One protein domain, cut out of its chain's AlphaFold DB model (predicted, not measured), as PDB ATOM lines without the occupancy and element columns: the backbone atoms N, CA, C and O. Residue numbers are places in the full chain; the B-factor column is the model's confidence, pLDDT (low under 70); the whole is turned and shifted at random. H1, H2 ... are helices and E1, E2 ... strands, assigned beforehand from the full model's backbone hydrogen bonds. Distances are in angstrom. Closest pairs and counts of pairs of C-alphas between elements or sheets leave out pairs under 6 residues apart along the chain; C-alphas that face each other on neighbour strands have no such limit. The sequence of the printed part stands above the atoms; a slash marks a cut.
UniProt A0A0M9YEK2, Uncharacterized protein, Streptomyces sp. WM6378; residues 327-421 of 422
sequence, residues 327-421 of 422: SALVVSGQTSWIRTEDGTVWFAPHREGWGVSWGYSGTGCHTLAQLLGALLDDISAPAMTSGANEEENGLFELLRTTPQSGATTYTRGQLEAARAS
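This is residues 327 to 421 of the 422 residues of an uncharacterized protein of Streptomyces sp. WM6378 (UniProt A0A0M9YEK2). A small twisted sheet of four antiparallel strands forms a wall at one side of a rounded body, and three helices cluster beside it, crossed and touching one another in a triangle. H1, the longest helix, lies nearest the middle and only grazes the sheet, while H3 follows edge strand E4 with no residue between them and stands up from the sheet, and H2 closes the cluster away from the sheet. The printed part has 95 residues with four named strands and three named helices, in the order E1 E2 E3 H1 H2 E4 H3; the sheet's order is E3 E2 E1 E4, and the class is mixed, helices and strands. It is compact, with a radius of gyration of the C-alphas of 11.9 A and spans of 32 by 29 by 29 A.

E1 is residues 327 to 332, 16.6 A long, and begins at C-alpha 327 (-25.615, 6.455, 143.075). E2 is residues 335 to 340, 16.3 A, and E3 is residues 345 to 347, 7.1 A. H1, residues 363 to 377, is 21.8 A long and begins at C-alpha 363 (-23.457, 5.071, 118.862). H2 is residues 393 to 400, 10.2 A. E4 is residues 407 to 411, 13.3 A, and H3, residues 412 to 419, 10.4 A, ends at C-alpha 419 (-35.042, 1.918, 132.477).

E1 and E2 form a hairpin, with N 330 and O 337 within hydrogen-bond range at 2.9 A. E2 and E3 form a second hairpin, with N 346 and O 338 at 2.9 A; E1 E2 E3 is a meander, each strand the antiparallel neighbour of the one before. On the other side of E1 is E4, antiparallel at 164 degrees, with N 329 and O 410 at 2.8 A. From edge to edge the strands' lines turn by 68 degrees. H3 is on the sheet at a height of 6.1 A, only just over E4 with 3 of its 8 C-alphas, and its line rises 51 degrees. H1 only grazes the sheet, with residues 368 to 376. H1 and H2 touch at a steep tilt of 55 degrees, opposite ways, closest at the C-alphas of Ala 369 and Phe 396, 5.1 A. H2 and H3 touch at a steep tilt of 65 degrees, closest at the C-alphas of Gly 394 and Ala 418, 5.0 A. With residues 372 to 376 alone H1 touches H3, closest at the C-alphas of Gly 373 and Arg 419, 7.3 A. H2 is not on the sheet. In H1, H2 and H3 every O i to N i+4 pair is within hydrogen-bond range.

The C-alphas farthest apart are those of Asp 342 and Ser 361, 32.3 A. The printed part has no cut. The links E3 to H1 and H1 to H2 are long, 15 residues each. Residues 386 to 391 are under 70 in pLDDT; the mean of the printed part is 91.6.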
ATOM      1  N   SER A 327     -24.768   5.451 142.418       98.50
ATOM      2  CA  SER A 327     -25.615   6.455 143.075       98.50
ATOM      3  C   SER A 327     -26.108   7.524 142.098       98.50
ATOM      4  O   SER A 327     -27.269   7.935 142.157       98.50
ATOM      5  N   ALA A 328     -25.257   7.962 141.166       98.50
ATOM      6  CA  ALA A 328     -25.643   8.921 140.138       98.50
ATOM      7  C   ALA A 328     -24.766   8.834 138.882       98.50
ATOM      8  O   ALA A 328     -23.583   8.507 138.953       98.50
ATOM      9  N   LEU A 329     -25.349   9.221 137.749       98.44
ATOM     10  CA  LEU A 329     -24.639   9.616 136.536       98.44
ATOM     11  C   LEU A 329     -24.525  11.142 136.512       98.44
ATOM     12  O   LEU A 329     -25.523  11.841 136.693       98.44
ATOM     13  N   VAL A 330     -23.337  11.664 136.216       98.12
ATOM     14  CA  VAL A 330     -23.139  13.083 135.899       98.12
ATOM     15  C   VAL A 330     -22.548  13.198 134.506       98.12
ATOM     16  O   VAL A 330     -21.478  12.662 134.243       98.12
ATOM     17  N   VAL A 331     -23.216  13.922 133.614       97.06
ATOM     18  CA  VAL A 331     -22.696  14.220 132.276       97.06
ATOM     19  C   VAL A 331     -22.369  15.703 132.170       97.06
ATOM     20  O   VAL A 331     -23.172  16.556 132.558       97.06
ATOM     21  N   SER A 332     -21.164  16.025 131.705       94.31
ATOM     22  CA  SER A 332     -20.716  17.409 131.551       94.31
ATOM     23  C   SER A 332     -19.571  17.540 130.553       94.31
ATOM     24  O   SER A 332     -18.643  16.728 130.542       94.31
ATOM     25  N   GLY A 333     -19.618  18.584 129.721       87.81
ATOM     26  CA  GLY A 333     -18.611  18.822 128.691       87.81
ATOM     27  C   GLY A 333     -18.555  17.658 127.702       87.81
ATOM     28  O   GLY A 333     -19.513  17.427 126.974       87.81
ATOM     29  N   GLN A 334     -17.441  16.927 127.694       88.56
ATOM     30  CA  GLN A 334     -17.238  15.702 126.901       88.56
ATOM     31  C   GLN A 334     -17.078  14.453 127.789       88.56
ATOM     32  O   GLN A 334     -16.583  13.423 127.347       88.56
ATOM     33  N   THR A 335     -17.460  14.546 129.065       94.75
ATOM     34  CA  THR A 335     -17.190  13.522 130.081       94.75
ATOM     35  C   THR A 335     -18.471  12.984 130.707       94.75
ATOM     36  O   THR A 335     -19.378  13.745 131.054       94.75
ATOM     37  N   SER A 336     -18.519  11.663 130.878       96.31
ATOM     38  CA  SER A 336     -19.557  10.961 131.636       96.31
ATOM     39  C   SER A 336     -18.936  10.389 132.906       96.31
ATOM     40  O   SER A 336     -17.939   9.671 132.840       96.31
ATOM     41  N   TRP A 337     -19.520  10.711 134.054       97.75
ATOM     42  CA  TRP A 337     -19.023  10.350 135.377       97.75
ATOM     43  C   TRP A 337     -20.014   9.447 136.098       97.75
ATOM     44  O   TRP A 337     -21.212   9.728 136.135       97.75
ATOM     45  N   ILE A 338     -19.500   8.405 136.737       98.31
ATOM     46  CA  ILE A 338     -20.247   7.535 137.636       98.31
ATOM     47  C   ILE A 338     -19.883   7.921 139.061       98.31
ATOM     48  O   ILE A 338     -18.713   7.889 139.441       98.31
ATOM     49  N   ARG A 339     -20.889   8.284 139.854       98.38
ATOM     50  CA  ARG A 339     -20.746   8.460 141.297       98.38
ATOM     51  C   ARG A 339     -21.306   7.240 142.004       98.38
ATOM     52  O   ARG A 339     -22.446   6.848 141.747       98.38
ATOM     53  N   THR A 340     -20.527   6.673 142.911       98.19
ATOM     54  CA  THR A 340     -20.942   5.556 143.762       98.19
ATOM     55  C   THR A 340     -21.498   6.038 145.104       98.19
ATOM     56  O   THR A 340     -21.325   7.197 145.476       98.19
ATOM     57  N   GLU A 341     -22.244   5.184 145.812       98.00
ATOM     58  CA  GLU A 341     -22.852   5.517 147.120       98.00
ATOM     59  C   GLU A 341     -21.839   5.932 148.196       98.00
ATOM     60  O   GLU A 341     -22.146   6.785 149.028       98.00
ATOM     61  N   ASP A 342     -20.618   5.394 148.146       96.56
ATOM     62  CA  ASP A 342     -19.486   5.815 148.980       96.56
ATOM     63  C   ASP A 342     -18.961   7.231 148.652       96.56
ATOM     64  O   ASP A 342     -18.044   7.724 149.306       96.56
ATOM     65  N   GLY A 343     -19.554   7.899 147.659       95.81
ATOM     66  CA  GLY A 343     -19.216   9.248 147.221       95.81
ATOM     67  C   GLY A 343     -18.113   9.307 146.170       95.81
ATOM     68  O   GLY A 343     -17.871  10.383 145.630       95.81
ATOM     69  N   THR A 344     -17.473   8.184 145.832       96.50
ATOM     70  CA  THR A 344     -16.361   8.180 144.879       96.50
ATOM     71  C   THR A 344     -16.844   8.476 143.463       96.50
ATOM     72  O   THR A 344     -17.867   7.961 143.009       96.50
ATOM     73  N   VAL A 345     -16.087   9.309 142.748       96.44
ATOM     74  CA  VAL A 345     -16.327   9.629 141.339       96.44
ATOM     75  C   VAL A 345     -15.339   8.901 140.430       96.44
ATOM     76  O   VAL A 345     -14.129   8.860 140.690       96.44
ATOM     77  N   TRP A 346     -15.885   8.345 139.352       97.12
ATOM     78  CA  TRP A 346     -15.190   7.562 138.337       97.12
ATOM     79  C   TRP A 346     -15.583   8.058 136.949       97.12
ATOM     80  O   TRP A 346     -16.712   8.507 136.750       97.12
ATOM     81  N   PHE A 347     -14.703   7.923 135.961       97.38
ATOM     82  CA  PHE A 347     -15.146   7.993 134.569       97.38
ATOM     83  C   PHE A 347     -16.036   6.792 134.251       97.38
ATOM     84  O   PHE A 347     -15.786   5.687 134.732       97.38
ATOM     85  N   ALA A 348     -17.057   7.002 133.423       96.75
ATOM     86  CA  ALA A 348     -17.839   5.907 132.869       96.75
ATOM     87  C   ALA A 348     -16.924   4.964 132.055       96.75
ATOM     88  O   ALA A 348     -16.204   5.444 131.167       96.75
ATOM     89  N   PRO A 349     -16.931   3.646 132.347       95.50
ATOM     90  CA  PRO A 349     -16.114   2.682 131.619       95.50
ATOM     91  C   PRO A 349     -16.408   2.670 130.121       95.50
ATOM     92  O   PRO A 349     -17.555   2.500 129.715       95.50
ATOM     93  N   HIS A 350     -15.383   2.800 129.284       91.25
ATOM     94  CA  HIS A 350     -15.533   2.657 127.835       91.25
ATOM     95  C   HIS A 350     -14.254   2.112 127.197       91.25
ATOM     96  O   HIS A 350     -13.178   2.203 127.780       91.25
ATOM     97  N   ARG A 351     -14.355   1.516 126.008       88.12
ATOM     98  CA  ARG A 351     -13.199   0.969 125.278       88.12
ATOM     99  C   ARG A 351     -12.698   1.967 124.242       88.12
ATOM    100  O   ARG A 351     -13.457   2.825 123.789       88.12
ATOM    101  N   GLU A 352     -11.440   1.829 123.835       83.38
ATOM    102  CA  GLU A 352     -10.902   2.581 122.701       83.38
ATOM    103  C   GLU A 352     -11.767   2.326 121.452       83.38
ATOM    104  O   GLU A 352     -12.188   1.197 121.190       83.38
ATOM    105  N   GLY A 353     -12.117   3.387 120.721       80.62
ATOM    106  CA  GLY A 353     -13.043   3.318 119.580       80.62
ATOM    107  C   GLY A 353     -14.536   3.175 119.930       80.62
ATOM    108  O   GLY A 353     -15.371   3.306 119.038       80.62
ATOM    109  N   TRP A 354     -14.892   2.986 121.206       81.06
ATOM    110  CA  TRP A 354     -16.271   2.798 121.685       81.06
ATOM    111  C   TRP A 354     -16.615   3.792 122.795       81.06
ATOM    112  O   TRP A 354     -16.918   3.414 123.926       81.06
ATOM    113  N   GLY A 355     -16.532   5.082 122.471       82.88
ATOM    114  CA  GLY A 355     -16.777   6.163 123.424       82.88
ATOM    115  C   GLY A 355     -18.216   6.211 123.946       82.88
ATOM    116  O   GLY A 355     -19.165   5.828 123.263       82.88
ATOM    117  N   VAL A 356     -18.378   6.752 125.150       89.44
ATOM    118  CA  VAL A 356     -19.677   7.027 125.780       89.44
ATOM    119  C   VAL A 356     -20.006   8.514 125.686       89.44
ATOM    120  O   VAL A 356     -19.159   9.366 125.944       89.44
ATOM    121  N   SER A 357     -21.235   8.852 125.293       91.88
ATOM    122  CA  SER A 357     -21.645  10.247 125.048       91.88
ATOM    123  C   SER A 357     -23.158  10.430 125.217       91.88
ATOM    124  O   SER A 357     -23.863   9.452 125.436       91.88
ATOM    125  N   TRP A 358     -23.671  11.659 125.113       94.06
ATOM    126  CA  TRP A 358     -25.100  11.970 125.279       94.06
ATOM    127  C   TRP A 358     -25.549  13.141 124.387       94.06
ATOM    128  O   TRP A 358     -24.729  13.838 123.780       94.06
ATOM    129  N   GLY A 359     -26.862  13.379 124.331       92.75
ATOM    130  CA  GLY A 359     -27.464  14.540 123.667       92.75
ATOM    131  C   GLY A 359     -27.651  14.416 122.151       92.75
ATOM    132  O   GLY A 359     -27.909  15.416 121.486       92.75
ATOM    133  N   TYR A 360     -27.501  13.214 121.583       88.88
ATOM    134  CA  TYR A 360     -27.757  12.929 120.166       88.88
ATOM    135  C   TYR A 360     -28.062  11.439 119.940       88.88
ATOM    136  O   TYR A 360     -27.783  10.599 120.791       88.88
ATOM    137  N   SER A 361     -28.617  11.101 118.774       86.81
ATOM    138  CA  SER A 361     -29.032   9.734 118.412       86.81
ATOM    139  C   SER A 361     -27.912   8.913 117.759       86.81
ATOM    140  O   SER A 361     -28.075   8.439 116.637       86.81
ATOM    141  N   GLY A 362     -26.748   8.788 118.398       86.12
ATOM    142  CA  GLY A 362     -25.640   8.016 117.824       86.12
ATOM    143  C   GLY A 362     -25.036   6.983 118.760       86.12
ATOM    144  O   GLY A 362     -25.458   6.822 119.905       86.12
ATOM    145  N   THR A 363     -24.034   6.271 118.241       86.81
ATOM    146  CA  THR A 363     -23.457   5.071 118.862       86.81
ATOM    147  C   THR A 363     -23.017   5.300 120.301       86.81
ATOM    148  O   THR A 363     -23.308   4.472 121.159       86.81
ATOM    149  N   GLY A 364     -22.381   6.433 120.609       88.62
ATOM    150  CA  GLY A 364     -21.924   6.680 121.974       88.62
ATOM    151  C   GLY A 364     -23.063   6.901 122.978       88.62
ATOM    152  O   GLY A 364     -22.884   6.620 124.158       88.62
ATOM    153  N   CYS A 365     -24.235   7.367 122.529       91.44
ATOM    154  CA  CYS A 365     -25.428   7.499 123.373       91.44
ATOM    155  C   CYS A 365     -26.066   6.138 123.663       91.44
ATOM    156  O   CYS A 365     -26.429   5.861 124.805       91.44
ATOM    157  N   HIS A 366     -26.137   5.261 122.658       91.12
ATOM    158  CA  HIS A 366     -26.548   3.867 122.862       91.12
ATOM    159  C   HIS A 366     -25.586   3.129 123.799       91.12
ATOM    160  O   HIS A 366     -26.026   2.481 124.743       91.12
ATOM    161  N   THR A 367     -24.279   3.301 123.591       92.12
ATOM    162  CA  THR A 367     -23.231   2.673 124.412       92.12
ATOM    163  C   THR A 367     -23.346   3.100 125.875       92.12
ATOM    164  O   THR A 367     -23.262   2.263 126.771       92.12
ATOM    165  N   LEU A 368     -23.592   4.392 126.136       94.38
ATOM    166  CA  LEU A 368     -23.798   4.887 127.498       94.38
ATOM    167  C   LEU A 368     -25.091   4.339 128.122       94.38
ATOM    168  O   LEU A 368     -25.071   3.967 129.290       94.38
ATOM    169  N   ALA A 369     -26.194   4.246 127.372       94.62
ATOM    170  CA  ALA A 369     -27.444   3.663 127.870       94.62
ATOM    171  C   ALA A 369     -27.260   2.198 128.300       94.62
ATOM    172  O   ALA A 369     -27.601   1.843 129.425       94.62
ATOM    173  N   GLN A 370     -26.648   1.387 127.435       94.12
ATOM    174  CA  GLN A 370     -26.339  -0.023 127.700       94.12
ATOM    175  C   GLN A 370     -25.414  -0.195 128.905       94.12
ATOM    176  O   GLN A 370     -25.674  -1.007 129.792       94.12
ATOM    177  N   LEU A 371     -24.365   0.628 128.982       95.25
ATOM    178  CA  LEU A 371     -23.463   0.637 130.126       95.25
ATOM    179  C   LEU A 371     -24.211   0.933 131.430       95.25
ATOM    180  O   LEU A 371     -23.961   0.278 132.434       95.25
ATOM    181  N   LEU A 372     -25.118   1.912 131.441       96.44
ATOM    182  CA  LEU A 372     -25.883   2.247 132.643       96.44
ATOM    183  C   LEU A 372     -26.820   1.118 133.062       96.44
ATOM    184  O   LEU A 372     -26.905   0.855 134.258       96.44
ATOM    185  N   GLY A 373     -27.475   0.446 132.111       95.06
ATOM    186  CA  GLY A 373     -28.260  -0.760 132.378       95.06
ATOM    187  C   GLY A 373     -27.438  -1.804 133.133       95.06
ATOM    188  O   GLY A 373     -27.803  -2.204 134.238       95.06
ATOM    189  N   ALA A 374     -26.254  -2.122 132.604       95.06
ATOM    190  CA  ALA A 374     -25.330  -3.067 133.223       95.06
ATOM    191  C   ALA A 374     -24.805  -2.592 134.594       95.06
ATOM    192  O   ALA A 374     -24.795  -3.368 135.545       95.06
ATOM    193  N   LEU A 375     -24.411  -1.319 134.733       96.94
ATOM    194  CA  LEU A 375     -23.880  -0.760 135.988       96.94
ATOM    195  C   LEU A 375     -24.935  -0.624 137.095       96.94
ATOM    196  O   LEU A 375     -24.587  -0.599 138.280       96.94
ATOM    197  N   LEU A 376     -26.214  -0.494 136.733       96.94
ATOM    198  CA  LEU A 376     -27.314  -0.515 137.696       96.94
ATOM    199  C   LEU A 376     -27.452  -1.895 138.345       96.94
ATOM    200  O   LEU A 376     -27.754  -1.948 139.540       96.94
ATOM    201  N   ASP A 377     -27.195  -2.969 137.598       95.56
ATOM    202  CA  ASP A 377     -27.296  -4.347 138.090       95.56
ATOM    203  C   ASP A 377     -25.983  -4.841 138.723       95.56
ATOM    204  O   ASP A 377     -26.005  -5.500 139.764       95.56
ATOM    205  N   ASP A 378     -24.837  -4.470 138.149       96.75
ATOM    206  CA  ASP A 378     -23.496  -4.770 138.651       96.75
ATOM    207  C   ASP A 378     -22.540  -3.596 138.382       96.75
ATOM    208  O   ASP A 378     -22.091  -3.373 137.260       96.75
ATOM    209  N   ILE A 379     -22.144  -2.873 139.434       97.12
ATOM    210  CA  ILE A 379     -21.203  -1.744 139.321       97.12
ATOM    211  C   ILE A 379     -19.831  -2.146 138.743       97.12
ATOM    212  O   ILE A 379     -19.096  -1.301 138.232       97.12
ATOM    213  N   SER A 380     -19.473  -3.432 138.808       94.94
ATOM    214  CA  SER A 380     -18.224  -3.975 138.266       94.94
ATOM    215  C   SER A 380     -18.350  -4.498 136.827       94.94
ATOM    216  O   SER A 380     -17.388  -5.071 136.281       94.94
ATOM    217  N   ALA A 381     -19.510  -4.280 136.194       94.38
ATOM    218  CA  ALA A 381     -19.747  -4.607 134.797       94.38
ATOM    219  C   ALA A 381     -18.676  -3.967 133.889       94.38
ATOM    220  O   ALA A 381     -18.202  -2.855 134.153       94.38
ATOM    221  N   PRO A 382     -18.239  -4.681 132.836       91.81
ATOM    222  CA  PRO A 382     -17.246  -4.162 131.912       91.81
ATOM    223  C   PRO A 382     -17.810  -3.044 131.038       91.81
ATOM    224  O   PRO A 382     -19.009  -2.967 130.783       91.81
ATOM    225  N   ALA A 383     -16.906  -2.232 130.501       91.88
ATOM    226  CA  ALA A 383     -17.163  -1.376 129.360       91.88
ATOM    227  C   ALA A 383     -17.777  -2.182 128.204       91.88
ATOM    228  O   ALA A 383     -17.336  -3.301 127.911       91.88
ATOM    229  N   MET A 384     -18.765  -1.587 127.536       90.00
ATOM    230  CA  MET A 384     -19.516  -2.228 126.455       90.00
ATOM    231  C   MET A 384     -18.627  -2.585 125.254       90.00
ATOM    232  O   MET A 384     -17.658  -1.891 124.937       90.00
ATOM    233  N   THR A 385     -18.987  -3.674 124.577       80.94
ATOM    234  CA  THR A 385     -18.358  -4.161 123.342       80.94
ATOM    235  C   THR A 385     -19.285  -3.983 122.143       80.94
ATOM    236  O   THR A 385     -20.502  -3.872 122.292       80.94
ATOM    237  N   SER A 386     -18.724  -4.030 120.932       67.44
ATOM    238  CA  SER A 386     -19.512  -4.052 119.697       67.44
ATOM    239  C   SER A 386     -20.539  -5.191 119.706       67.44
ATOM    240  O   SER A 386     -20.168  -6.339 119.955       67.44
ATOM    241  N   GLY A 387     -21.800  -4.892 119.391       61.00
ATOM    242  CA  GLY A 387     -22.855  -5.908 119.286       61.00
ATOM    243  C   GLY A 387     -23.498  -6.324 120.614       61.00
ATOM    244  O   GLY A 387     -24.114  -7.384 120.671       61.00
ATOM    245  N   ALA A 388     -23.370  -5.520 121.677       61.69
ATOM    246  CA  ALA A 388     -24.197  -5.690 122.872       61.69
ATOM    247  C   ALA A 388     -25.688  -5.536 122.497       61.69
ATOM    248  O   ALA A 388     -26.098  -4.515 121.944       61.69
ATOM    249  N   ASN A 389     -26.472  -6.589 122.753       54.03
ATOM    250  CA  ASN A 389     -27.820  -6.797 122.201       54.03
ATOM    251  C   ASN A 389     -28.967  -6.287 123.091       54.03
ATOM    252  O   ASN A 389     -30.126  -6.560 122.786       54.03
ATOM    253  N   GLU A 390     -28.687  -5.589 124.193       63.69
ATOM    254  CA  GLU A 390     -29.751  -5.136 125.094       63.69
ATOM    255  C   GLU A 390     -30.223  -3.728 124.718       63.69
ATOM    256  O   GLU A 390     -29.454  -2.761 124.691       63.69
ATOM    257  N   GLU A 391     -31.503  -3.630 124.359       69.94
ATOM    258  CA  GLU A 391     -32.172  -2.370 124.060       69.94
ATOM    259  C   GLU A 391     -32.537  -1.648 125.360       69.94
ATOM    260  O   GLU A 391     -33.606  -1.841 125.931       69.94
ATOM    261  N   GLU A 392     -31.662  -0.755 125.810       86.31
ATOM    262  CA  GLU A 392     -31.929   0.150 126.934       86.31
ATOM    263  C   GLU A 392     -32.724   1.388 126.474       86.31
ATOM    264  O   GLU A 392     -32.302   2.531 126.661       86.31
ATOM    265  N   ASN A 393     -33.867   1.174 125.807       88.94
ATOM    266  CA  ASN A 393     -34.605   2.214 125.070       88.94
ATOM    267  C   ASN A 393     -34.995   3.419 125.944       88.94
ATOM    268  O   ASN A 393     -34.844   4.567 125.527       88.94
ATOM    269  N   GLY A 394     -35.448   3.180 127.177       94.38
ATOM    270  CA  GLY A 394     -35.834   4.253 128.097       94.38
ATOM    271  C   GLY A 394     -34.643   5.087 128.586       94.38
ATOM    272  O   GLY A 394     -34.712   6.320 128.615       94.38
ATOM    273  N   LEU A 395     -33.514   4.440 128.900       95.88
ATOM    274  CA  LEU A 395     -32.258   5.128 129.228       95.88
ATOM    275  C   LEU A 395     -31.695   5.875 128.016       95.88
ATOM    276  O   LEU A 395     -31.220   7.002 128.152       95.88
ATOM    277  N   PHE A 396     -31.781   5.282 126.827       94.69
ATOM    278  CA  PHE A 396     -31.374   5.926 125.588       94.69
ATOM    279  C   PHE A 396     -32.162   7.214 125.343       94.69
ATOM    280  O   PHE A 396     -31.552   8.249 125.091       94.69
ATOM    281  N   GLU A 397     -33.489   7.197 125.480       95.12
ATOM    282  CA  GLU A 397     -34.316   8.394 125.290       95.12
ATOM    283  C   GLU A 397     -34.001   9.500 126.311       95.12
ATOM    284  O   GLU A 397     -33.920  10.682 125.948       95.12
ATOM    285  N   LEU A 398     -33.735   9.129 127.569       96.38
ATOM    286  CA  LEU A 398     -33.265  10.063 128.595       96.38
ATOM    287  C   LEU A 398     -31.946  10.737 128.175       96.38
ATOM    288  O   LEU A 398     -31.827  11.964 128.200       96.38
ATOM    289  N   LEU A 399     -30.959   9.946 127.749       96.06
ATOM    290  CA  LEU A 399     -29.628  10.434 127.376       96.06
ATOM    291  C   LEU A 399     -29.631  11.227 126.066       96.06
ATOM    292  O   LEU A 399     -28.966  12.259 125.959       96.06
ATOM    293  N   ARG A 400     -30.411  10.791 125.076       95.06
ATOM    294  CA  ARG A 400     -30.561  11.447 123.772       95.06
ATOM    295  C   ARG A 400     -31.122  12.858 123.918       95.06
ATOM    296  O   ARG A 400     -30.751  13.749 123.157       95.06
ATOM    297  N   THR A 401     -32.012  13.061 124.888       94.50
ATOM    298  CA  THR A 401     -32.652  14.356 125.166       94.50
ATOM    299  C   THR A 401     -31.915  15.191 126.216       94.50
ATOM    300  O   THR A 401     -32.290  16.340 126.456       94.50
ATOM    301  N   THR A 402     -30.847  14.655 126.816       95.75
ATOM    302  CA  THR A 402     -30.046  15.374 127.808       95.75
ATOM    303  C   THR A 402     -29.337  16.574 127.164       95.75
ATOM    304  O   THR A 402     -28.625  16.396 126.171       95.75
ATOM    305  N   PRO A 403     -29.467  17.796 127.716       92.31
ATOM    306  CA  PRO A 403     -28.768  18.965 127.194       92.31
ATOM    307  C   PRO A 403     -27.244  18.797 127.214       92.31
ATOM    308  O   PRO A 403     -26.662  18.323 128.190       92.31
ATOM    309  N   GLN A 404     -26.581  19.246 126.148       90.81
ATOM    310  CA  GLN A 404     -25.113  19.286 126.083       90.81
ATOM    311  C   GLN A 404     -24.519  20.544 126.737       90.81
ATOM    312  O   GLN A 404     -23.318  20.605 126.990       90.81
ATOM    313  N   SER A 405     -25.342  21.556 127.030       88.31
ATOM    314  CA  SER A 405     -24.906  22.750 127.749       88.31
ATOM    315  C   SER A 405     -24.870  22.505 129.261       88.31
ATOM    316  O   SER A 405     -25.874  22.165 129.884       88.31
ATOM    317  N   GLY A 406     -23.705  22.742 129.870       89.38
ATOM    318  CA  GLY A 406     -23.515  22.662 131.320       89.38
ATOM    319  C   GLY A 406     -23.291  21.242 131.846       89.38
ATOM    320  O   GLY A 406     -22.624  20.421 131.214       89.38
ATOM    321  N   ALA A 407     -23.784  20.981 133.055       94.81
ATOM    322  CA  ALA A 407     -23.699  19.684 133.716       94.81
ATOM    323  C   ALA A 407     -25.102  19.209 134.098       94.81
ATOM    324  O   ALA A 407     -25.871  19.969 134.685       94.81
ATOM    325  N   THR A 408     -25.410  17.947 133.800       97.31
ATOM    326  CA  THR A 408     -26.668  17.298 134.184       97.31
ATOM    327  C   THR A 408     -26.370  16.105 135.082       97.31
ATOM    328  O   THR A 408     -25.421  15.360 134.844       97.31
ATOM    329  N   THR A 409     -27.165  15.926 136.136       97.88
ATOM    330  CA  THR A 409     -27.044  14.802 137.071       97.88
ATOM    331  C   THR A 409     -28.339  14.007 137.104       97.88
ATOM    332  O   THR A 409     -29.403  14.576 137.344       97.88
ATOM    333  N   TYR A 410     -28.225  12.695 136.921       98.38
ATOM    334  CA  TYR A 410     -29.306  11.736 137.097       98.38
ATOM    335  C   TYR A 410     -28.996  10.842 138.291       98.38
ATOM    336  O   TYR A 410     -27.975  10.162 138.330       98.38
ATOM    337  N   THR A 411     -29.881  10.854 139.279       98.50
ATOM    338  CA  THR A 411     -29.822   9.947 140.432       98.50
ATOM    339  C   THR A 411     -30.131   8.514 140.010       98.50
ATOM    340  O   THR A 411     -30.837   8.295 139.023       98.50
ATOM    341  N   ARG A 412     -29.682   7.531 140.797       98.25
ATOM    342  CA  ARG A 412     -29.995   6.112 140.588       98.25
ATOM    343  C   ARG A 412     -31.491   5.878 140.355       98.25
ATOM    344  O   ARG A 412     -31.854   5.254 139.368       98.25
ATOM    345  N   GLY A 413     -32.355   6.456 141.194       98.12
ATOM    346  CA  GLY A 413     -33.808   6.296 141.062       98.12
ATOM    347  C   GLY A 413     -34.384   6.875 139.763       98.12
ATOM    348  O   GLY A 413     -35.327   6.317 139.215       98.12
ATOM    349  N   GLN A 414     -33.808   7.958 139.225       98.12
ATOM    350  CA  GLN A 414     -34.209   8.487 137.912       98.12
ATOM    351  C   GLN A 414     -33.770   7.565 136.771       98.12
ATOM    352  O   GLN A 414     -34.525   7.383 135.820       98.12
ATOM    353  N   LEU A 415     -32.574   6.979 136.873       98.00
ATOM    354  CA  LEU A 415     -32.068   6.020 135.892       98.00
ATOM    355  C   LEU A 415     -32.903   4.731 135.906       98.00
ATOM    356  O   LEU A 415     -33.333   4.275 134.853       98.00
ATOM    357  N   GLU A 416     -33.221   4.192 137.083       97.56
ATOM    358  CA  GLU A 416     -34.095   3.019 137.225       97.56
ATOM    359  C   GLU A 416     -35.515   3.294 136.706       97.56
ATOM    360  O   GLU A 416     -36.091   2.450 136.022       97.56
ATOM    361  N   ALA A 417     -36.065   4.485 136.964       96.94
ATOM    362  CA  ALA A 417     -37.366   4.880 136.428       96.94
ATOM    363  C   ALA A 417     -37.353   4.990 134.895       96.94
ATOM    364  O   ALA A 417     -38.294   4.542 134.240       96.94
ATOM    365  N   ALA A 418     -36.288   5.551 134.315       95.94
ATOM    366  CA  ALA A 418     -36.122   5.613 132.866       95.94
ATOM    367  C   ALA A 418     -35.981   4.210 132.260       95.94
ATOM    368  O   ALA A 418     -36.670   3.909 131.290       95.94
ATOM    369  N   ARG A 419     -35.182   3.328 132.877       94.19
ATOM    370  CA  ARG A 419     -35.042   1.918 132.477       94.19
ATOM    371  C   ARG A 419     -36.365   1.151 132.536       94.19
ATOM    372  O   ARG A 419     -36.615   0.303 131.699       94.19
ATOM    373  N   ALA A 420     -37.238   1.459 133.493       91.56
ATOM    374  CA  ALA A 420     -38.553   0.828 133.610       91.56
ATOM    375  C   ALA A 420     -39.620   1.405 132.655       91.56
ATOM    376  O   ALA A 420     -40.727   0.877 132.595       91.56
ATOM    377  N   SER A 421     -39.320   2.504 131.952       82.50
ATOM    378  CA  SER A 421     -40.267   3.199 131.065       82.50
ATOM    379  C   SER A 421     -40.226   2.712 129.607       82.50
ATOM    380  O   SER A 421     -40.879   3.321 128.759       82.50
TER     381      SER A 421